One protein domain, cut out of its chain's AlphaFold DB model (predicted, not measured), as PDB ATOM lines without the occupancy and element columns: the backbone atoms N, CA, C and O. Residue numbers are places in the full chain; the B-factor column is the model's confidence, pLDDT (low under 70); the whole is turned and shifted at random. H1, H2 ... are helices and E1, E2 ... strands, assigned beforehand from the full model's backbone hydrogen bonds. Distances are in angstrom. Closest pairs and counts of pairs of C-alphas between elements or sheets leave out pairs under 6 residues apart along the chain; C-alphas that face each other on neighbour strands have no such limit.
ATOM      1  N   ASP A   2     330.691 219.803 226.695       79.50
ATOM      2  CA  ASP A   2     330.526 219.628 225.260       79.50
ATOM      3  C   ASP A   2     329.581 218.462 225.017       79.50
ATOM      4  O   ASP A   2     329.680 217.427 225.683       79.50
ATOM      5  N   ILE A   3     328.641 218.632 224.091       81.81
ATOM      6  CA  ILE A   3     327.823 217.512 223.625       81.81
ATOM      7  C   ILE A   3     328.546 216.897 222.444       81.81
ATOM      8  O   ILE A   3     328.561 217.453 221.345       81.81
ATOM      9  N   THR A   4     329.141 215.737 222.692       83.25
ATOM     10  CA  THR A   4     329.832 214.936 221.680       83.25
ATOM     11  C   THR A   4     328.924 213.873 221.059       83.25
ATOM     12  O   THR A   4     329.294 213.297 220.041       83.25
ATOM     13  N   GLN A   5     327.756 213.603 221.659       82.00
ATOM     14  CA  GLN A   5     326.721 212.711 221.129       82.00
ATOM     15  C   GLN A   5     325.356 213.000 221.786       82.00
ATOM     16  O   GLN A   5     325.308 213.281 222.987       82.00
ATOM     17  N   TRP A   6     324.255 212.893 221.040       83.00
ATOM     18  CA  TRP A   6     322.884 213.040 221.559       83.00
ATOM     19  C   TRP A   6     322.256 211.714 221.986       83.00
ATOM     20  O   TRP A   6     321.568 211.646 223.009       83.00
ATOM     21  N   GLY A   7     322.515 210.657 221.218       80.50
ATOM     22  CA  GLY A   7     321.973 209.322 221.441       80.50
ATOM     23  C   GLY A   7     320.510 209.156 221.015       80.50
ATOM     24  O   GLY A   7     319.760 210.106 220.809       80.50
ATOM     25  N   ASP A   8     320.083 207.896 220.904       77.44
ATOM     26  CA  ASP A   8     318.808 207.543 220.264       77.44
ATOM     27  C   ASP A   8     317.609 207.463 221.222       77.44
ATOM     28  O   ASP A   8     316.471 207.289 220.783       77.44
ATOM     29  N   ILE A   9     317.830 207.544 222.532       70.38
ATOM     30  CA  ILE A   9     316.797 207.200 223.523       70.38
ATOM     31  C   ILE A   9     316.079 208.446 224.045       70.38
ATOM     32  O   ILE A   9     314.881 208.402 224.329       70.38
ATOM     33  N   TYR A  10     316.789 209.569 224.170       75.19
ATOM     34  CA  TYR A  10     316.251 210.751 224.829       75.19
ATOM     35  C   TYR A  10     315.619 211.717 223.830       75.19
ATOM     36  O   TYR A  10     316.261 212.169 222.887       75.19
ATOM     37  N   THR A  11     314.349 212.059 224.054       80.06
ATOM     38  CA  THR A  11     313.658 213.108 223.298       80.06
ATOM     39  C   THR A  11     313.628 214.396 224.109       80.06
ATOM     40  O   THR A  11     312.981 214.470 225.155       80.06
ATOM     41  N   PHE A  12     314.283 215.433 223.600       78.44
ATOM     42  CA  PHE A  12     314.282 216.760 224.193       78.44
ATOM     43  C   PHE A  12     312.927 217.435 223.957       78.44
ATOM     44  O   PHE A  12     312.548 217.747 222.828       78.44
ATOM     45  N   LYS A  13     312.205 217.643 225.062       77.25
ATOM     46  CA  LYS A  13     310.928 218.379 225.140       77.25
ATOM     47  C   LYS A  13     311.008 219.615 226.038       77.25
ATOM     48  O   LYS A  13     310.036 220.352 226.170       77.25
ATOM     49  N   ASN A  14     312.144 219.789 226.712       72.44
ATOM     50  CA  ASN A  14     312.319 220.803 227.735       72.44
ATOM     51  C   ASN A  14     312.763 222.114 227.100       72.44
ATOM     52  O   ASN A  14     313.783 222.175 226.412       72.44
ATOM     53  N   GLN A  15     312.027 223.173 227.410       78.88
ATOM     54  CA  GLN A  15     312.493 224.530 227.176       78.88
ATOM     55  C   GLN A  15     313.738 224.777 228.036       78.88
ATOM     56  O   GLN A  15     313.832 224.257 229.147       78.88
ATOM     57  N   GLN A  16     314.680 225.576 227.537       86.31
ATOM     58  CA  GLN A  16     315.832 226.058 228.314       86.31
ATOM     59  C   GLN A  16     316.812 224.987 228.839       86.31
ATOM     60  O   GLN A  16     317.610 225.307 229.716       86.31
ATOM     61  N   ALA A  17     316.803 223.747 228.332       87.94
ATOM     62  CA  ALA A  17     317.589 222.656 228.934       87.94
ATOM     63  C   ALA A  17     319.098 222.953 229.068       87.94
ATOM     64  O   ALA A  17     319.719 222.486 230.020       87.94
ATOM     65  N   PHE A  18     319.665 223.751 228.158       90.44
ATOM     66  CA  PHE A  18     321.060 224.200 228.208       90.44
ATOM     67  C   PHE A  18     321.188 225.720 228.359       90.44
ATOM     68  O   PHE A  18     322.243 226.290 228.097       90.44
ATOM     69  N   SER A  19     320.122 226.407 228.776       93.12
ATOM     70  CA  SER A  19     320.146 227.860 228.925       93.12
ATOM     71  C   SER A  19     321.210 228.284 229.945       93.12
ATOM     72  O   SER A  19     321.215 227.827 231.086       93.12
ATOM     73  N   GLY A  20     322.082 229.210 229.554       93.56
ATOM     74  CA  GLY A  20     323.164 229.746 230.380       93.56
ATOM     75  C   GLY A  20     324.419 228.875 230.421       93.56
ATOM     76  O   GLY A  20     325.344 229.191 231.171       93.56
ATOM     77  N   CYS A  21     324.503 227.803 229.629       92.31
ATOM     78  CA  CYS A  21     325.716 226.996 229.513       92.31
ATOM     79  C   CYS A  21     326.805 227.747 228.719       92.31
ATOM     80  O   CYS A  21     327.085 227.458 227.561       92.31
ATOM     81  N   GLN A  22     327.457 228.719 229.360       90.19
ATOM     82  CA  GLN A  22     328.388 229.656 228.713       90.19
ATOM     83  C   GLN A  22     329.619 229.000 228.076       90.19
ATOM     84  O   GLN A  22     330.156 229.536 227.116       90.19
ATOM     85  N   ASN A  23     330.069 227.852 228.591       89.06
ATOM     86  CA  ASN A  23     331.256 227.125 228.118       89.06
ATOM     87  C   ASN A  23     330.884 225.849 227.351       89.06
ATOM     88  O   ASN A  23     331.584 224.843 227.465       89.06
ATOM     89  N   MET A  24     329.726 225.839 226.697       87.00
ATOM     90  CA  MET A  24     329.242 224.690 225.941       87.00
ATOM     91  C   MET A  24     329.494 224.863 224.457       87.00
ATOM     92  O   MET A  24     329.181 225.915 223.905       87.00
ATOM     93  N   ASP A  25     329.970 223.793 223.832       85.31
ATOM     94  CA  ASP A  25     329.903 223.610 222.391       85.31
ATOM     95  C   ASP A  25     329.223 222.278 222.039       85.31
ATOM     96  O   ASP A  25     329.062 221.385 222.879       85.31
ATOM     97  N   ILE A  26     328.781 222.141 220.793       83.69
ATOM     98  CA  ILE A  26     328.204 220.901 220.274       83.69
ATOM     99  C   ILE A  26     329.119 220.413 219.166       83.69
ATOM    100  O   ILE A  26     329.160 221.015 218.098       83.69
ATOM    101  N   THR A  27     329.815 219.307 219.431       80.94
ATOM    102  CA  THR A  27     330.699 218.616 218.479       80.94
ATOM    103  C   THR A  27     330.101 217.296 217.981       80.94
ATOM    104  O   THR A  27     330.743 216.567 217.229       80.94
ATOM    105  N   ALA A  28     328.884 216.972 218.423       77.38
ATOM    106  CA  ALA A  28     328.151 215.776 218.044       77.38
ATOM    107  C   ALA A  28     327.901 215.701 216.530       77.38
ATOM    108  O   ALA A  28     327.506 216.686 215.896       77.38
ATOM    109  N   ALA A  29     328.126 214.512 215.967       72.69
ATOM    110  CA  ALA A  29     327.833 214.205 214.568       72.69
ATOM    111  C   ALA A  29     326.395 213.696 214.366       72.69
ATOM    112  O   ALA A  29     325.862 213.809 213.267       72.69
ATOM    113  N   ASP A  30     325.764 213.155 215.411       75.06
ATOM    114  CA  ASP A  30     324.345 212.806 215.415       75.06
ATOM    115  C   ASP A  30     323.459 214.038 215.686       75.06
ATOM    116  O   ASP A  30     323.944 215.114 216.051       75.06
ATOM    117  N   SER A  31     322.148 213.885 215.480       83.00
ATOM    118  CA  SER A  31     321.140 214.932 215.702       83.00
ATOM    119  C   SER A  31     320.308 214.626 216.955       83.00
ATOM    120  O   SER A  31     319.983 213.461 217.201       83.00
ATOM    121  N   PRO A  32     319.893 215.641 217.735       87.62
ATOM    122  CA  PRO A  32     318.985 215.438 218.854       87.62
ATOM    123  C   PRO A  32     317.603 215.014 218.359       87.62
ATOM    124  O   PRO A  32     317.094 215.530 217.363       87.62
ATOM    125  N   LYS A  33     316.927 214.155 219.124       88.19
ATOM    126  CA  LYS A  33     315.487 213.933 218.950       88.19
ATOM    127  C   LYS A  33     314.730 215.071 219.625       88.19
ATOM    128  O   LYS A  33     314.696 215.142 220.853       88.19
ATOM    129  N   LEU A  34     314.130 215.959 218.838       90.12
ATOM    130  CA  LEU A  34     313.400 217.135 219.317       90.12
ATOM    131  C   LEU A  34     311.889 216.941 219.147       90.12
ATOM    132  O   LEU A  34     311.432 216.414 218.135       90.12
ATOM    133  N   SER A  35     311.089 217.369 220.126       90.19
ATOM    134  CA  SER A  35     309.629 217.413 219.960       90.19
ATOM    135  C   SER A  35     308.959 218.442 220.870       90.19
ATOM    136  O   SER A  35     309.501 218.809 221.911       90.19
ATOM    137  N   GLY A  36     307.754 218.880 220.505       88.69
ATOM    138  CA  GLY A  36     306.996 219.873 221.263       88.69
ATOM    139  C   GLY A  36     307.656 221.251 221.216       88.69
ATOM    140  O   GLY A  36     308.101 221.697 220.162       88.69
ATOM    141  N   THR A  37     307.709 221.949 222.349       87.50
ATOM    142  CA  THR A  37     308.328 223.278 222.435       87.50
ATOM    143  C   THR A  37     309.783 223.166 222.881       87.50
ATOM    144  O   THR A  37     310.056 222.807 224.022       87.50
ATOM    145  N   THR A  38     310.715 223.547 222.011       87.38
ATOM    146  CA  THR A  38     312.168 223.540 222.267       87.38
ATOM    147  C   THR A  38     312.732 224.961 222.351       87.38
ATOM    148  O   THR A  38     313.894 225.228 222.039       87.38
ATOM    149  N   ALA A  39     311.896 225.896 222.808       90.44
ATOM    150  CA  ALA A  39     312.252 227.290 223.010       90.44
ATOM    151  C   ALA A  39     313.471 227.446 223.933       90.44
ATOM    152  O   ALA A  39     313.611 226.748 224.944       90.44
ATOM    153  N   GLN A  40     314.327 228.412 223.601       93.44
ATOM    154  CA  GLN A  40     315.455 228.842 224.435       93.44
ATOM    155  C   GLN A  40     316.456 227.738 224.798       93.44
ATOM    156  O   GLN A  40     317.198 227.892 225.765       93.44
ATOM    157  N   LEU A  41     316.494 226.641 224.031       92.56
ATOM    158  CA  LEU A  41     317.301 225.466 224.357       92.56
ATOM    159  C   LEU A  41     318.778 225.806 224.625       92.56
ATOM    160  O   LEU A  41     319.332 225.255 225.569       92.56
ATOM    161  N   PHE A  42     319.360 226.755 223.879       93.25
ATOM    162  CA  PHE A  42     320.746 227.230 224.022       93.25
ATOM    163  C   PHE A  42     320.850 228.738 224.281       93.25
ATOM    164  O   PHE A  42     321.813 229.404 223.887       93.25
ATOM    165  N   LYS A  43     319.838 229.310 224.932       95.31
ATOM    166  CA  LYS A  43     319.850 230.722 225.312       95.31
ATOM    167  C   LYS A  43     321.070 231.023 226.199       95.31
ATOM    168  O   LYS A  43     321.309 230.316 227.167       95.31
ATOM    169  N   TYR A  44     321.817 232.083 225.910       95.81
ATOM    170  CA  TYR A  44     323.029 232.515 226.624       95.81
ATOM    171  C   TYR A  44     324.154 231.465 226.696       95.81
ATOM    172  O   TYR A  44     324.957 231.461 227.634       95.81
ATOM    173  N   CYS A  45     324.245 230.582 225.699       94.69
ATOM    174  CA  CYS A  45     325.421 229.738 225.488       94.69
ATOM    175  C   CYS A  45     326.499 230.513 224.716       94.69
ATOM    176  O   CYS A  45     326.662 230.343 223.510       94.69
ATOM    177  N   ASP A  46     327.220 231.402 225.404       93.38
ATOM    178  CA  ASP A  46     328.173 232.342 224.793       93.38
ATOM    179  C   ASP A  46     329.231 231.674 223.894       93.38
ATOM    180  O   ASP A  46     329.589 232.245 222.862       93.38
ATOM    181  N   ASN A  47     329.724 230.484 224.263       91.12
ATOM    182  CA  ASN A  47     330.736 229.746 223.498       91.12
ATOM    183  C   ASN A  47     330.183 228.725 222.494       91.12
ATOM    184  O   ASN A  47     330.982 228.004 221.901       91.12
ATOM    185  N   LEU A  48     328.867 228.683 222.267       91.50
ATOM    186  CA  LEU A  48     328.281 227.759 221.301       91.50
ATOM    187  C   LEU A  48     328.701 228.147 219.881       91.50
ATOM    188  O   LEU A  48     328.232 229.154 219.353       91.50
ATOM    189  N   VAL A  49     329.562 227.343 219.266       85.25
ATOM    190  CA  VAL A  49     329.960 227.487 217.859       85.25
ATOM    191  C   VAL A  49     329.136 226.539 217.000       85.25
ATOM    192  O   VAL A  49     328.637 226.942 215.950       85.25
ATOM    193  N   GLY A  50     328.959 225.309 217.481       72.94
ATOM    194  CA  GLY A  50     328.289 224.204 216.816       72.94
ATOM    195  C   GLY A  50     329.109 223.556 215.698       72.94
ATOM    196  O   GLY A  50     330.161 224.052 215.301       72.94
ATOM    197  N   THR A  51     328.603 222.447 215.151       67.25
ATOM    198  CA  THR A  51     329.132 221.809 213.931       67.25
ATOM    199  C   THR A  51     328.204 222.018 212.732       67.25
ATOM    200  O   THR A  51     327.080 222.497 212.869       67.25
ATOM    201  N   ALA A  52     328.615 221.543 211.552       58.75
ATOM    202  CA  ALA A  52     327.729 221.429 210.393       58.75
ATOM    203  C   ALA A  52     326.470 220.560 210.651       58.75
ATOM    204  O   ALA A  52     325.474 220.717 209.942       58.75
ATOM    205  N   SER A  53     326.475 219.691 211.680       62.31
ATOM    206  CA  SER A  53     325.349 218.807 212.039       62.31
ATOM    207  C   SER A  53     324.063 219.570 212.372       62.31
ATOM    208  O   SER A  53     322.975 219.054 212.130       62.31
ATOM    209  N   PHE A  54     324.149 220.824 212.843       74.25
ATOM    210  CA  PHE A  54     322.957 221.634 213.135       74.25
ATOM    211  C   PHE A  54     322.007 221.732 211.945       74.25
ATOM    212  O   PHE A  54     320.797 221.717 212.141       74.25
ATOM    213  N   THR A  55     322.534 221.759 210.718       68.44
ATOM    214  CA  THR A  55     321.738 221.809 209.484       68.44
ATOM    215  C   THR A  55     320.778 220.620 209.351       68.44
ATOM    216  O   THR A  55     319.719 220.764 208.750       68.44
ATOM    217  N   ASN A  56     321.114 219.472 209.949       70.06
ATOM    218  CA  ASN A  56     320.428 218.189 209.773       70.06
ATOM    219  C   ASN A  56     319.498 217.828 210.942       70.06
ATOM    220  O   ASN A  56     319.134 216.663 211.122       70.06
ATOM    221  N   TRP A  57     319.151 218.790 211.795       84.50
ATOM    222  CA  TRP A  57     318.241 218.533 212.906       84.50
ATOM    223  C   TRP A  57     316.797 218.422 212.418       84.50
ATOM    224  O   TRP A  57     316.284 219.304 211.729       84.50
ATOM    225  N   ASP A  58     316.128 217.342 212.820       83.25
ATOM    226  CA  ASP A  58     314.724 217.118 212.500       83.25
ATOM    227  C   ASP A  58     313.816 217.903 213.459       83.25
ATOM    228  O   ASP A  58     313.772 217.657 214.666       83.25
ATOM    229  N   LEU A  59     313.074 218.856 212.896       90.19
ATOM    230  CA  LEU A  59     312.112 219.704 213.602       90.19
ATOM    231  C   LEU A  59     310.659 219.372 213.259       90.19
ATOM    232  O   LEU A  59     309.749 220.081 213.688       90.19
ATOM    233  N   THR A  60     310.399 218.285 212.532       88.50
ATOM    234  CA  THR A  60     309.037 217.907 212.122       88.50
ATOM    235  C   THR A  60     308.107 217.657 213.307       88.50
ATOM    236  O   THR A  60     306.900 217.822 213.180       88.50
ATOM    237  N   SER A  61     308.637 217.317 214.483       90.44
ATOM    238  CA  SER A  61     307.850 217.141 215.714       90.44
ATOM    239  C   SER A  61     307.878 218.356 216.652       90.44
ATOM    240  O   SER A  61     307.357 218.275 217.768       90.44
ATOM    241  N   VAL A  62     308.490 219.471 216.244       94.44
ATOM    242  CA  VAL A  62     308.664 220.687 217.052       94.44
ATOM    243  C   VAL A  62     307.644 221.753 216.653       94.44
ATOM    244  O   VAL A  62     307.327 221.924 215.480       94.44
ATOM    245  N   THR A  63     307.136 222.490 217.643       95.12
ATOM    246  CA  THR A  63     306.112 223.529 217.461       95.12
ATOM    247  C   THR A  63     306.624 224.949 217.686       95.12
ATOM    248  O   THR A  63     306.023 225.898 217.181       95.12
ATOM    249  N   ALA A  64     307.719 225.134 218.430       95.00
ATOM    250  CA  ALA A  64     308.304 226.452 218.687       95.00
ATOM    251  C   ALA A  64     309.788 226.365 219.078       95.00
ATOM    252  O   ALA A  64     310.169 225.529 219.898       95.00
ATOM    253  N   VAL A  65     310.588 227.281 218.517       95.44
ATOM    254  CA  VAL A  65     312.050 227.430 218.705       95.44
ATOM    255  C   VAL A  65     312.429 228.881 219.048       95.44
ATOM    256  O   VAL A  65     313.547 229.339 218.814       95.44
ATOM    257  N   ASN A  66     311.494 229.652 219.606       96.25
ATOM    258  CA  ASN A  66     311.737 231.045 219.967       96.25
ATOM    259  C   ASN A  66     312.905 231.179 220.957       96.25
ATOM    260  O   ASN A  66     313.046 230.401 221.905       96.25
ATOM    261  N   GLY A  67     313.760 232.174 220.724       95.94
ATOM    262  CA  GLY A  67     314.947 232.442 221.534       95.94
ATOM    263  C   GLY A  67     315.968 231.304 221.622       95.94
ATOM    264  O   GLY A  67     316.772 231.329 222.550       95.94
ATOM    265  N   MET A  68     315.940 230.297 220.737       94.56
ATOM    266  CA  MET A  68     316.789 229.100 220.854       94.56
ATOM    267  C   MET A  68     318.287 229.414 220.946       94.56
ATOM    268  O   MET A  68     318.968 228.763 221.733       94.56
ATOM    269  N   PHE A  69     318.761 230.435 220.226       95.81
ATOM    270  CA  PHE A  69     320.150 230.918 220.234       95.81
ATOM    271  C   PHE A  69     320.268 232.358 220.762       95.81
ATOM    272  O   PHE A  69     321.247 233.051 220.486       95.81
ATOM    273  N   LEU A  70     319.278 232.821 221.537       96.31
ATOM    274  CA  LEU A  70     319.267 234.161 222.128       96.31
ATOM    275  C   LEU A  70     320.525 234.364 222.980       96.31
ATOM    276  O   LEU A  70     320.703 233.691 223.989       96.31
ATOM    277  N   GLY A  71     321.388 235.298 222.589       95.88
ATOM    278  CA  GLY A  71     322.646 235.612 223.258       95.88
ATOM    279  C   GLY A  71     323.753 234.569 223.081       95.88
ATOM    280  O   GLY A  71     324.742 234.636 223.804       95.88
ATOM    281  N   ALA A  72     323.630 233.622 222.147       95.44
ATOM    282  CA  ALA A  72     324.708 232.695 221.797       95.44
ATOM    283  C   ALA A  72     325.767 233.416 220.942       95.44
ATOM    284  O   ALA A  72     325.767 233.353 219.714       95.44
ATOM    285  N   LYS A  73     326.655 234.172 221.597       95.62
ATOM    286  CA  LYS A  73     327.537 235.163 220.952       95.62
ATOM    287  C   LYS A  73     328.451 234.605 219.864       95.62
ATOM    288  O   LYS A  73     328.780 235.352 218.949       95.62
ATOM    289  N   LYS A  74     328.874 233.341 219.967       94.81
ATOM    290  CA  LYS A  74     329.734 232.672 218.975       94.81
ATOM    291  C   LYS A  74     328.978 231.848 217.929       94.81
ATOM    292  O   LYS A  74     329.622 231.292 217.041       94.81
ATOM    293  N   PHE A  75     327.647 231.794 217.995       93.62
ATOM    294  CA  PHE A  75     326.861 231.003 217.058       93.62
ATOM    295  C   PHE A  75     326.989 231.570 215.642       93.62
ATOM    296  O   PHE A  75     326.701 232.742 215.396       93.62
ATOM    297  N   ASN A  76     327.417 230.722 214.708       90.12
ATOM    298  CA  ASN A  76     327.614 231.083 213.310       90.12
ATOM    299  C   ASN A  76     327.414 229.860 212.403       90.12
ATOM    300  O   ASN A  76     328.243 229.589 211.542       90.12
ATOM    301  N   GLN A  77     326.350 229.083 212.619       87.38
ATOM    302  CA  GLN A  77     326.000 227.965 211.736       87.38
ATOM    303  C   GLN A  77     324.814 228.329 210.849       87.38
ATOM    304  O   GLN A  77     323.912 229.061 211.263       87.38
ATOM    305  N   SER A  78     324.812 227.795 209.629       86.44
ATOM    306  CA  SER A  78     323.631 227.800 208.768       86.44
ATOM    307  C   SER A  78     322.570 226.842 209.316       86.44
ATOM    308  O   SER A  78     322.889 225.738 209.748       86.44
ATOM    309  N   LEU A  79     321.300 227.248 209.254       89.88
ATOM    310  CA  LEU A  79     320.136 226.419 209.595       89.88
ATOM    311  C   LEU A  79     319.281 226.101 208.358       89.88
ATOM    312  O   LEU A  79     318.078 225.865 208.465       89.88
ATOM    313  N   ALA A  80     319.889 226.125 207.168       85.44
ATOM    314  CA  ALA A  80     319.189 225.982 205.891       85.44
ATOM    315  C   ALA A  80     318.368 224.681 205.767       85.44
ATOM    316  O   ALA A  80     317.334 224.675 205.106       85.44
ATOM    317  N   GLY A  81     318.813 223.590 206.397       79.00
ATOM    318  CA  GLY A  81     318.141 222.286 206.341       79.00
ATOM    319  C   GLY A  81     316.967 222.122 207.311       79.00
ATOM    320  O   GLY A  81     316.291 221.097 207.289       79.00
ATOM    321  N   TRP A  82     316.685 223.118 208.155       88.44
ATOM    322  CA  TRP A  82     315.593 223.035 209.124       88.44
ATOM    323  C   TRP A  82     314.225 223.059 208.437       88.44
ATOM    324  O   TRP A  82     313.855 224.037 207.782       88.44
ATOM    325  N   ASN A  83     313.427 222.009 208.647       87.69
ATOM    326  CA  ASN A  83     312.032 221.995 208.216       87.69
ATOM    327  C   ASN A  83     311.140 222.705 209.245       87.69
ATOM    328  O   ASN A  83     310.861 222.171 210.318       87.69
ATOM    329  N   LEU A  84     310.658 223.899 208.896       94.12
ATOM    330  CA  LEU A  84     309.836 224.729 209.778       94.12
ATOM    331  C   LEU A  84     308.331 224.442 209.700       94.12
ATOM    332  O   LEU A  84     307.572 225.160 210.339       94.12
ATOM    333  N   LYS A  85     307.877 223.426 208.953       94.56
ATOM    334  CA  LYS A  85     306.452 223.164 208.660       94.56
ATOM    335  C   LYS A  85     305.500 223.312 209.853       94.56
ATOM    336  O   LYS A  85     304.420 223.872 209.706       94.56
ATOM    337  N   ASN A  86     305.889 222.798 211.019       95.88
ATOM    338  CA  ASN A  86     305.051 222.791 212.224       95.88
ATOM    339  C   ASN A  86     305.397 223.909 213.221       95.88
ATOM    340  O   ASN A  86     304.778 224.013 214.282       95.88
ATOM    341  N   ILE A  87     306.376 224.753 212.893       97.06
ATOM    342  CA  ILE A  87     306.850 225.822 213.763       97.06
ATOM    343  C   ILE A  87     305.884 227.000 213.717       97.06
ATOM    344  O   ILE A  87     305.560 227.547 212.671       97.06
ATOM    345  N   THR A  88     305.467 227.440 214.894       96.88
ATOM    346  CA  THR A  88     304.553 228.575 215.069       96.88
ATOM    347  C   THR A  88     305.249 229.800 215.654       96.88
ATOM    348  O   THR A  88     304.700 230.897 215.618       96.88
ATOM    349  N   ASN A  89     306.462 229.639 216.197       96.81
ATOM    350  CA  ASN A  89     307.183 230.723 216.855       96.81
ATOM    351  C   ASN A  89     308.711 230.565 216.743       96.81
ATOM    352  O   ASN A  89     309.279 229.582 217.227       96.81
ATOM    353  N   VAL A  90     309.355 231.571 216.144       97.56
ATOM    354  CA  VAL A  90     310.817 231.713 215.969       97.56
ATOM    355  C   VAL A  90     311.341 233.035 216.552       97.56
ATOM    356  O   VAL A  90     312.488 233.414 216.322       97.56
ATOM    357  N   ASN A  91     310.514 233.757 217.314       97.62
ATOM    358  CA  ASN A  91     310.812 235.123 217.739       97.62
ATOM    359  C   ASN A  91     312.082 235.201 218.602       97.62
ATOM    360  O   ASN A  91     312.268 234.407 219.530       97.62
ATOM    361  N   GLY A  92     312.956 236.157 218.278       96.25
ATOM    362  CA  GLY A  92     314.187 236.452 219.011       96.25
ATOM    363  C   GLY A  92     315.221 235.329 218.953       96.25
ATOM    364  O   GLY A  92     316.106 235.281 219.802       96.25
ATOM    365  N   MET A  93     315.107 234.395 218.002       96.00
ATOM    366  CA  MET A  93     315.969 233.212 217.940       96.00
ATOM    367  C   MET A  93     317.458 233.554 217.841       96.00
ATOM    368  O   MET A  93     318.254 232.844 218.443       96.00
ATOM    369  N   PHE A  94     317.815 234.635 217.143       96.88
ATOM    370  CA  PHE A  94     319.202 235.073 216.941       96.88
ATOM    371  C   PHE A  94     319.546 236.392 217.638       96.88
ATOM    372  O   PHE A  94     320.623 236.938 217.408       96.88
ATOM    373  N   ASP A  95     318.651 236.941 218.457       95.69
ATOM    374  CA  ASP A  95     318.934 238.194 219.157       95.69
ATOM    375  C   ASP A  95     320.200 238.018 220.023       95.69
ATOM    376  O   ASP A  95     320.367 237.012 220.709       95.69
ATOM    377  N   GLY A  96     321.166 238.929 219.908       94.81
ATOM    378  CA  GLY A  96     322.474 238.827 220.567       94.81
ATOM    379  C   GLY A  96     323.465 237.783 220.010       94.81
ATOM    380  O   GLY A  96     324.552 237.647 220.577       94.81
ATOM    381  N   ALA A  97     323.162 237.071 218.917       95.19
ATOM    382  CA  ALA A  97     324.088 236.145 218.242       95.19
ATOM    383  C   ALA A  97     325.081 236.889 217.320       95.19
ATOM    384  O   ALA A  97     325.032 236.794 216.097       95.19
ATOM    385  N   VAL A  98     325.971 237.683 217.916       95.94
ATOM    386  CA  VAL A  98     326.808 238.677 217.209       95.94
ATOM    387  C   VAL A  98     327.834 238.110 216.216       95.94
ATOM    388  O   VAL A  98     328.319 238.859 215.376       95.94
ATOM    389  N   ALA A  99     328.185 236.823 216.297       95.06
ATOM    390  CA  ALA A  99     329.099 236.178 215.350       95.06
ATOM    391  C   ALA A  99     328.410 235.630 214.090       95.06
ATOM    392  O   ALA A  99     329.103 235.135 213.199       95.06
ATOM    393  N   LEU A 100     327.075 235.691 214.006       93.75
ATOM    394  CA  LEU A 100     326.346 235.206 212.844       93.75
ATOM    395  C   LEU A 100     326.764 236.010 211.607       93.75
ATOM    396  O   LEU A 100     326.637 237.230 211.560       93.75
ATOM    397  N   THR A 101     327.306 235.322 210.609       92.00
ATOM    398  CA  THR A 101     327.843 235.960 209.403       92.00
ATOM    399  C   THR A 101     326.777 236.154 208.332       92.00
ATOM    400  O   THR A 101     325.804 235.399 208.262       92.00
ATOM    401  N   CYS A 102     327.028 237.104 207.423       91.81
ATOM    402  CA  CYS A 102     326.220 237.304 206.217       91.81
ATOM    403  C   CYS A 102     326.000 236.001 205.450       91.81
ATOM    404  O   CYS A 102     324.882 235.690 205.047       91.81
ATOM    405  N   LEU A 103     327.060 235.199 205.311       86.81
ATOM    406  CA  LEU A 103     327.027 233.920 204.620       86.81
ATOM    407  C   LEU A 103     326.015 232.949 205.249       86.81
ATOM    408  O   LEU A 103     325.064 232.528 204.592       86.81
ATOM    409  N   ASN A 104     326.188 232.625 206.534       88.31
ATOM    410  CA  ASN A 104     325.353 231.632 207.212       88.31
ATOM    411  C   ASN A 104     323.912 232.099 207.401       88.31
ATOM    412  O   ASN A 104     322.983 231.294 207.279       88.31
ATOM    413  N   PHE A 105     323.698 233.393 207.635       94.12
ATOM    414  CA  PHE A 105     322.350 233.939 207.705       94.12
ATOM    415  C   PHE A 105     321.642 233.873 206.344       94.12
ATOM    416  O   PHE A 105     320.500 233.427 206.267       94.12
ATOM    417  N   SER A 106     322.335 234.195 205.251       92.31
ATOM    418  CA  SER A 106     321.772 234.094 203.896       92.31
ATOM    419  C   SER A 106     321.426 232.660 203.504       92.31
ATOM    420  O   SER A 106     320.359 232.421 202.940       92.31
ATOM    421  N   LEU A 107     322.295 231.694 203.822       84.75
ATOM    422  CA  LEU A 107     322.010 230.273 203.598       84.75
ATOM    423  C   LEU A 107     320.776 229.826 204.383       84.75
ATOM    424  O   LEU A 107     319.923 229.123 203.844       84.75
ATOM    425  N   THR A 108     320.655 230.285 205.629       92.56
ATOM    426  CA  THR A 108     319.493 230.017 206.478       92.56
ATOM    427  C   THR A 108     318.203 230.537 205.840       92.56
ATOM    428  O   THR A 108     317.260 229.766 205.666       92.56
ATOM    429  N   LEU A 109     318.179 231.807 205.413       94.69
ATOM    430  CA  LEU A 109     317.027 232.398 204.724       94.69
ATOM    431  C   LEU A 109     316.671 231.625 203.451       94.69
ATOM    432  O   LEU A 109     315.506 231.298 203.238       94.69
ATOM    433  N   ARG A 110     317.665 231.275 202.627       88.62
ATOM    434  CA  ARG A 110     317.472 230.496 201.394       88.62
ATOM    435  C   ARG A 110     316.836 229.139 201.654       88.62
ATOM    436  O   ARG A 110     315.876 228.783 200.975       88.62
ATOM    437  N   GLY A 111     317.357 228.388 202.620       84.69
ATOM    438  CA  GLY A 111     316.819 227.074 202.969       84.69
ATOM    439  C   GLY A 111     315.350 227.151 203.377       84.69
ATOM    440  O   GLY A 111     314.504 226.442 202.827       84.69
ATOM    441  N   TRP A 112     315.017 228.099 204.254       93.38
ATOM    442  CA  TRP A 112     313.636 228.319 204.680       93.38
ATOM    443  C   TRP A 112     312.742 228.814 203.539       93.38
ATOM    444  O   TRP A 112     311.605 228.363 203.414       93.38
ATOM    445  N   ALA A 113     313.238 229.691 202.670       90.25
ATOM    446  CA  ALA A 113     312.496 230.184 201.514       90.25
ATOM    447  C   ALA A 113     312.213 229.073 200.484       90.25
ATOM    448  O   ALA A 113     311.149 229.057 199.860       90.25
ATOM    449  N   ASN A 114     313.141 228.132 200.296       85.06
ATOM    450  CA  ASN A 114     313.010 227.039 199.328       85.06
ATOM    451  C   ASN A 114     312.036 225.948 199.773       85.06
ATOM    452  O   ASN A 114     311.438 225.297 198.919       85.06
ATOM    453  N   ASN A 115     311.826 225.777 201.076       82.25
ATOM    454  CA  ASN A 115     310.838 224.836 201.579       82.25
ATOM    455  C   ASN A 115     309.406 225.397 201.384       82.25
ATOM    456  O   ASN A 115     309.041 226.401 202.007       82.25
ATOM    457  N   PRO A 116     308.561 224.771 200.538       81.81
ATOM    458  CA  PRO A 116     307.201 225.252 200.292       81.81
ATOM    459  C   PRO A 116     306.322 225.192 201.548       81.81
ATOM    460  O   PRO A 116     305.423 226.022 201.697       81.81
ATOM    461  N   GLU A 117     306.617 224.269 202.466       90.00
ATOM    462  CA  GLU A 117     305.890 224.065 203.720       90.00
ATOM    463  C   GLU A 117     306.278 225.072 204.812       90.00
ATOM    464  O   GLU A 117     305.662 225.075 205.876       90.00
ATOM    465  N   THR A 118     307.266 225.944 204.572       95.12
ATOM    466  CA  THR A 118     307.646 226.996 205.521       95.12
ATOM    467  C   THR A 118     306.434 227.877 205.863       95.12
ATOM    468  O   THR A 118     305.818 228.425 204.941       95.12
ATOM    469  N   PRO A 119     306.089 228.051 207.153       97.69
ATOM    470  CA  PRO A 119     304.889 228.773 207.563       97.69
ATOM    471  C   PRO A 119     304.887 230.243 207.146       97.69
ATOM    472  O   PRO A 119     305.935 230.867 206.979       97.69
ATOM    473  N   ASN A 120     303.691 230.811 207.020       97.75
ATOM    474  CA  ASN A 120     303.508 232.240 206.777       97.75
ATOM    475  C   ASN A 120     303.556 233.022 208.098       97.75
ATOM    476  O   ASN A 120     303.306 232.468 209.168       97.75
ATOM    477  N   THR A 121     303.780 234.332 208.022       97.12
ATOM    478  CA  THR A 121     303.623 235.311 209.114       97.12
ATOM    479  C   THR A 121     304.525 235.112 210.332       97.12
ATOM    480  O   THR A 121     304.273 235.683 211.394       97.12
ATOM    481  N   LEU A 122     305.599 234.327 210.203       97.88
ATOM    482  CA  LEU A 122     306.537 234.143 211.302       97.88
ATOM    483  C   LEU A 122     307.308 235.437 211.587       97.88
ATOM    484  O   LEU A 122     307.760 236.153 210.693       97.88
ATOM    485  N   VAL A 123     307.475 235.723 212.875       98.12
ATOM    486  CA  VAL A 123     308.244 236.867 213.363       98.12
ATOM    487  C   VAL A 123     309.585 236.345 213.851       98.12
ATOM    488  O   VAL A 123     309.645 235.720 214.908       98.12
ATOM    489  N   LEU A 124     310.656 236.594 213.092       96.44
ATOM    490  CA  LEU A 124     312.027 236.332 213.546       96.44
ATOM    491  C   LEU A 124     312.472 237.403 214.553       96.44
ATOM    492  O   LEU A 124     313.197 237.108 215.501       96.44
ATOM    493  N   GLY A 125     311.938 238.617 214.400       91.75
ATOM    494  CA  GLY A 125     312.122 239.721 215.335       91.75
ATOM    495  C   GLY A 125     313.368 240.542 215.024       91.75
ATOM    496  O   GLY A 125     313.718 240.724 213.859       91.75
ATOM    497  N   ASN A 126     313.999 241.075 216.071       90.31
ATOM    498  CA  ASN A 126     315.209 241.883 215.952       90.31
ATOM    499  C   ASN A 126     316.444 240.988 215.853       90.31
ATOM    500  O   ASN A 126     316.614 240.054 216.639       90.31
ATOM    501  N   LEU A 127     317.297 241.294 214.885       95.00
ATOM    502  CA  LEU A 127     318.548 240.596 214.639       95.00
ATOM    503  C   LEU A 127     319.737 241.385 215.224       95.00
ATOM    504  O   LEU A 127     319.592 242.571 215.543       95.00
ATOM    505  N   PRO A 128     320.913 240.746 215.383       95.12
ATOM    506  CA  PRO A 128     322.127 241.425 215.823       95.12
ATOM    507  C   PRO A 128     322.426 242.672 214.984       95.12
ATOM    508  O   PRO A 128     322.328 242.650 213.758       95.12
ATOM    509  N   ALA A 129     322.817 243.759 215.650       93.94
ATOM    510  CA  ALA A 129     323.126 245.015 214.979       93.94
ATOM    511  C   ALA A 129     324.245 244.831 213.939       93.94
ATOM    512  O   ALA A 129     325.305 244.291 214.251       93.94
ATOM    513  N   GLY A 130     324.009 245.311 212.717       93.12
ATOM    514  CA  GLY A 130     324.969 245.218 211.615       93.12
ATOM    515  C   GLY A 130     325.002 243.864 210.903       93.12
ATOM    516  O   GLY A 130     325.827 243.692 210.009       93.12
ATOM    517  N   LEU A 131     324.124 242.916 211.253       95.81
ATOM    518  CA  LEU A 131     323.975 241.679 210.491       95.81
ATOM    519  C   LEU A 131     323.485 241.991 209.069       95.81
ATOM    520  O   LEU A 131     322.481 242.678 208.876       95.81
ATOM    521  N   THR A 132     324.177 241.447 208.072       95.75
ATOM    522  CA  THR A 132     323.808 241.580 206.660       95.75
ATOM    523  C   THR A 132     323.335 240.251 206.065       95.75
ATOM    524  O   THR A 132     323.496 239.195 206.678       95.75
ATOM    525  N   PHE A 133     322.717 240.286 204.883       94.94
ATOM    526  CA  PHE A 133     322.364 239.096 204.095       94.94
ATOM    527  C   PHE A 133     322.563 239.355 202.596       94.94
ATOM    528  O   PHE A 133     322.375 240.472 202.133       94.94
ATOM    529  N   GLY A 134     322.904 238.327 201.824       91.38
ATOM    530  CA  GLY A 134     323.204 238.414 200.395       91.38
ATOM    531  C   GLY A 134     322.176 237.758 199.474       91.38
ATOM    532  O   GLY A 134     322.236 237.972 198.267       91.38
ATOM    533  N   ASP A 135     321.221 236.981 199.994       87.19
ATOM    534  CA  ASP A 135     320.151 236.403 199.168       87.19
ATOM    535  C   ASP A 135     318.866 237.236 199.234       87.19
ATOM    536  O   ASP A 135     317.990 236.999 200.069       87.19
ATOM    537  N   GLN A 136     318.765 238.217 198.333       89.12
ATOM    538  CA  GLN A 136     317.591 239.087 198.246       89.12
ATOM    539  C   GLN A 136     316.321 238.318 197.875       89.12
ATOM    540  O   GLN A 136     315.274 238.569 198.458       89.12
ATOM    541  N   ALA A 137     316.406 237.345 196.966       86.12
ATOM    542  CA  ALA A 137     315.236 236.594 196.518       86.12
ATOM    543  C   ALA A 137     314.655 235.725 197.644       86.12
ATOM    544  O   ALA A 137     313.439 235.659 197.820       86.12
ATOM    545  N   ALA A 138     315.517 235.081 198.435       91.50
ATOM    546  CA  ALA A 138     315.090 234.321 199.605       91.50
ATOM    547  C   ALA A 138     314.474 235.220 200.681       91.50
ATOM    548  O   ALA A 138     313.441 234.870 201.256       91.50
ATOM    549  N   TYR A 139     315.096 236.373 200.939       96.00
ATOM    550  CA  TYR A 139     314.566 237.362 201.871       96.00
ATOM    551  C   TYR A 139     313.174 237.833 201.438       96.00
ATOM    552  O   TYR A 139     312.230 237.706 202.216       96.00
ATOM    553  N   ASP A 140     313.020 238.259 200.180       94.81
ATOM    554  CA  ASP A 140     311.749 238.732 199.624       94.81
ATOM    555  C   ASP A 140     310.672 237.644 199.673       94.81
ATOM    556  O   ASP A 140     309.547 237.909 200.088       94.81
ATOM    557  N   LYS A 141     311.008 236.390 199.355       94.56
ATOM    558  CA  LYS A 141     310.059 235.274 199.461       94.56
ATOM    559  C   LYS A 141     309.560 235.063 200.894       94.56
ATOM    560  O   LYS A 141     308.391 234.746 201.110       94.56
ATOM    561  N   LEU A 142     310.422 235.229 201.896       98.25
ATOM    562  CA  LEU A 142     310.009 235.119 203.297       98.25
ATOM    563  C   LEU A 142     309.188 236.340 203.733       98.25
ATOM    564  O   LEU A 142     308.122 236.178 204.328       98.25
ATOM    565  N   THR A 143     309.637 237.558 203.439       97.88
ATOM    566  CA  THR A 143     309.000 238.780 203.956       97.88
ATOM    567  C   THR A 143     307.794 239.228 203.143       97.88
ATOM    568  O   THR A 143     306.768 239.566 203.722       97.88
ATOM    569  N   VAL A 144     307.891 239.227 201.814       97.19
ATOM    570  CA  VAL A 144     306.835 239.691 200.903       97.19
ATOM    571  C   VAL A 144     305.813 238.584 200.670       97.19
ATOM    572  O   VAL A 144     304.642 238.775 200.989       97.19
ATOM    573  N   ASP A 145     306.238 237.414 200.186       96.81
ATOM    574  CA  ASP A 145     305.284 236.360 199.801       96.81
ATOM    575  C   ASP A 145     304.693 235.650 201.023       96.81
ATOM    576  O   ASP A 145     303.498 235.350 201.070       96.81
ATOM    577  N   LYS A 146     305.532 235.367 202.027       97.38
ATOM    578  CA  LYS A 146     305.123 234.660 203.249       97.38
ATOM    579  C   LYS A 146     304.797 235.592 204.415       97.38
ATOM    580  O   LYS A 146     304.336 235.101 205.442       97.38
ATOM    581  N   GLY A 147     304.988 236.907 204.296       98.06
ATOM    582  CA  GLY A 147     304.610 237.880 205.330       98.06
ATOM    583  C   GLY A 147     305.457 237.829 206.606       98.06
ATOM    584  O   GLY A 147     304.964 238.177 207.681       98.06
ATOM    585  N   TRP A 148     306.693 237.332 206.538       98.44
ATOM    586  CA  TRP A 148     307.579 237.288 207.699       98.44
ATOM    587  C   TRP A 148     308.006 238.683 208.148       98.44
ATOM    588  O   TRP A 148     308.191 239.592 207.342       98.44
ATOM    589  N   THR A 149     308.250 238.827 209.450       98.00
ATOM    590  CA  THR A 149     308.865 240.032 210.023       98.00
ATOM    591  C   THR A 149     310.306 239.746 210.433       98.00
ATOM    592  O   THR A 149     310.555 238.980 211.371       98.00
ATOM    593  N   ILE A 150     311.249 240.384 209.739       97.31
ATOM    594  CA  ILE A 150     312.695 240.296 209.968       97.31
ATOM    595  C   ILE A 150     313.225 241.731 210.087       97.31
ATOM    596  O   ILE A 150     313.148 242.491 209.127       97.31
ATOM    597  N   ASN A 151     313.737 242.118 211.260       94.25
ATOM    598  CA  ASN A 151     314.141 243.497 211.550       94.25
ATOM    599  C   ASN A 151     315.639 243.607 211.858       94.25
ATOM    600  O   ASN A 151     316.215 242.741 212.509       94.25
ATOM    601  N   GLY A 152     316.251 244.733 211.485       91.94
ATOM    602  CA  GLY A 152     317.635 245.043 211.864       91.94
ATOM    603  C   GLY A 152     318.704 244.384 210.991       91.94
ATOM    604  O   GLY A 152     319.853 244.308 211.414       91.94
ATOM    605  N   VAL A 153     318.336 243.935 209.787       95.56
ATOM    606  CA  VAL A 153     319.270 243.400 208.787       95.56
ATOM    607  C   VAL A 153     319.298 244.271 207.539       95.56
ATOM    608  O   VAL A 153     318.297 244.899 207.189       95.56
ATOM    609  N   THR A 154     320.437 244.303 206.854       95.44
ATOM    610  CA  THR A 154     320.603 245.041 205.593       95.44
ATOM    611  C   THR A 154     321.127 244.132 204.492       95.44
ATOM    612  O   THR A 154     321.962 243.264 204.741       95.44
ATOM    613  N   TYR A 155     320.662 244.353 203.265       94.62
ATOM    614  CA  TYR A 155     321.170 243.627 202.108       94.62
ATOM    615  C   TYR A 155     322.642 243.974 201.833       94.62
ATOM    616  O   TYR A 155     323.026 245.144 201.826       94.62
ATOM    617  N   ASP A 156     323.446 242.949 201.577       91.50
ATOM    618  CA  ASP A 156     324.844 243.011 201.170       91.50
ATOM    619  C   ASP A 156     325.105 241.955 200.086       91.50
ATOM    620  O   ASP A 156     325.393 240.784 200.351       91.50
ATOM    621  N   GLY A 157     325.029 242.390 198.828       79.81
ATOM    622  CA  GLY A 157     325.273 241.530 197.670       79.81
ATOM    623  C   GLY A 157     326.708 241.002 197.560       79.81
ATOM    624  O   GLY A 157     326.950 240.084 196.776       79.81
ATOM    625  N   THR A 158     327.669 241.517 198.335       79.31
ATOM    626  CA  THR A 158     329.062 241.045 198.271       79.31
ATOM    627  C   THR A 158     329.224 239.654 198.877       79.31
ATOM    628  O   THR A 158     330.014 238.858 198.370       79.31
ATOM    629  N   CYS A 159     328.413 239.300 199.881       75.00
ATOM    630  CA  CYS A 159     328.443 237.958 200.458       75.00
ATOM    631  C   CYS A 159     327.675 236.929 199.606       75.00
ATOM    632  O   CYS A 159     327.898 235.726 199.750       75.00
ATOM    633  N   ALA A 160     326.854 237.381 198.646       61.22
ATOM    634  CA  ALA A 160     326.162 236.518 197.687       61.22
ATOM    635  C   ALA A 160     327.130 235.781 196.744       61.22
ATOM    636  O   ALA A 160     326.900 234.619 196.415       61.22
ATOM    637  N   GLY A 161     328.247 236.426 196.378       52.19
ATOM    638  CA  GLY A 161     329.324 235.831 195.572       52.19
ATOM    639  C   GLY A 161     330.149 234.768 196.306       52.19
ATOM    640  O   GLY A 161     330.964 234.095 195.684       52.19
ATOM    641  N   SER A 162     329.922 234.610 197.614       50.56
ATOM    642  CA  SER A 162     330.567 233.615 198.470       50.56
ATOM    643  C   SER A 162     329.614 232.550 199.005       50.56
ATOM    644  O   SER A 162     330.068 231.724 199.780       50.56
ATOM    645  N   LEU A 163     328.326 232.552 198.627       57.47
ATOM    646  CA  LEU A 163     327.368 231.525 199.052       57.47
ATOM    647  C   LEU A 163     327.716 230.196 198.368       57.47
ATOM    648  O   LEU A 163     327.392 230.058 197.185       57.47
ATOM    649  N   PRO A 164     328.323 229.202 199.055       51.41
ATOM    650  CA  PRO A 164     328.360 227.865 198.495       51.41
ATOM    651  C   PRO A 164     326.902 227.419 198.423       51.41
ATOM    652  O   PRO A 164     326.212 227.376 199.445       51.41
TER     653      PRO A 164
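Overview. This is residues 2 to 164 of the 318 residues of the protein "BspA family leucine-rich repeat surface protein" of Pedobacter sp. BS3 (UniProt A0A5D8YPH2). With little regular structure, residues 2 to 164 wind in stacked turns, a solenoid with H2, H3 and the parallel pair E2 = E3 in its last turns. The 163 printed residues, under half in named elements, run H1 E1 H2 E2 H3 E3, class mixed. The whole is compact, radius of gyration of the C-alphas 14.7 A, spanning 41 by 29 by 26 A.

Along the chain. E2 is residues 123 to 126, E3 149 to 151, E1 62 to 64. H2, residues 102 to 114, is 18.1 A long; H3, 136 to 145, 12.7 A. H1, residues 52 to 56, begins at C-alpha (327.729, 221.429, 210.393); E3 ends at (314.141, 243.497, 211.550).

Arrangement. E2 and E3 are parallel at 10 degrees, with N 124 and O 149 2.9 A apart, within hydrogen-bond range. E2, H3, E3 form a strand-helix-strand unit, parallel neighbour strands joined through a helix, its crossover right-handed. H3 and H2 touch, C-alphas of Ala 138 and Arg 110 closest at 4.8 A, a steep tilt of 47 degrees, the same way. H1 touches no helix. E1 pairs with no named strand; residues 36 to 37 pair parallel with it. Every O i to N i+4 pair is within range in H2, 5 of 6 in H3, 0 of 1 in H1, where 2 of 2 O i to N i+3 pairs are.

Size, cuts and confidence. The printed part has no cut. The E1 to H2 link is long, 37 residues. Residues 51 to 53, 55 and 160 to 164 are under pLDDT 70.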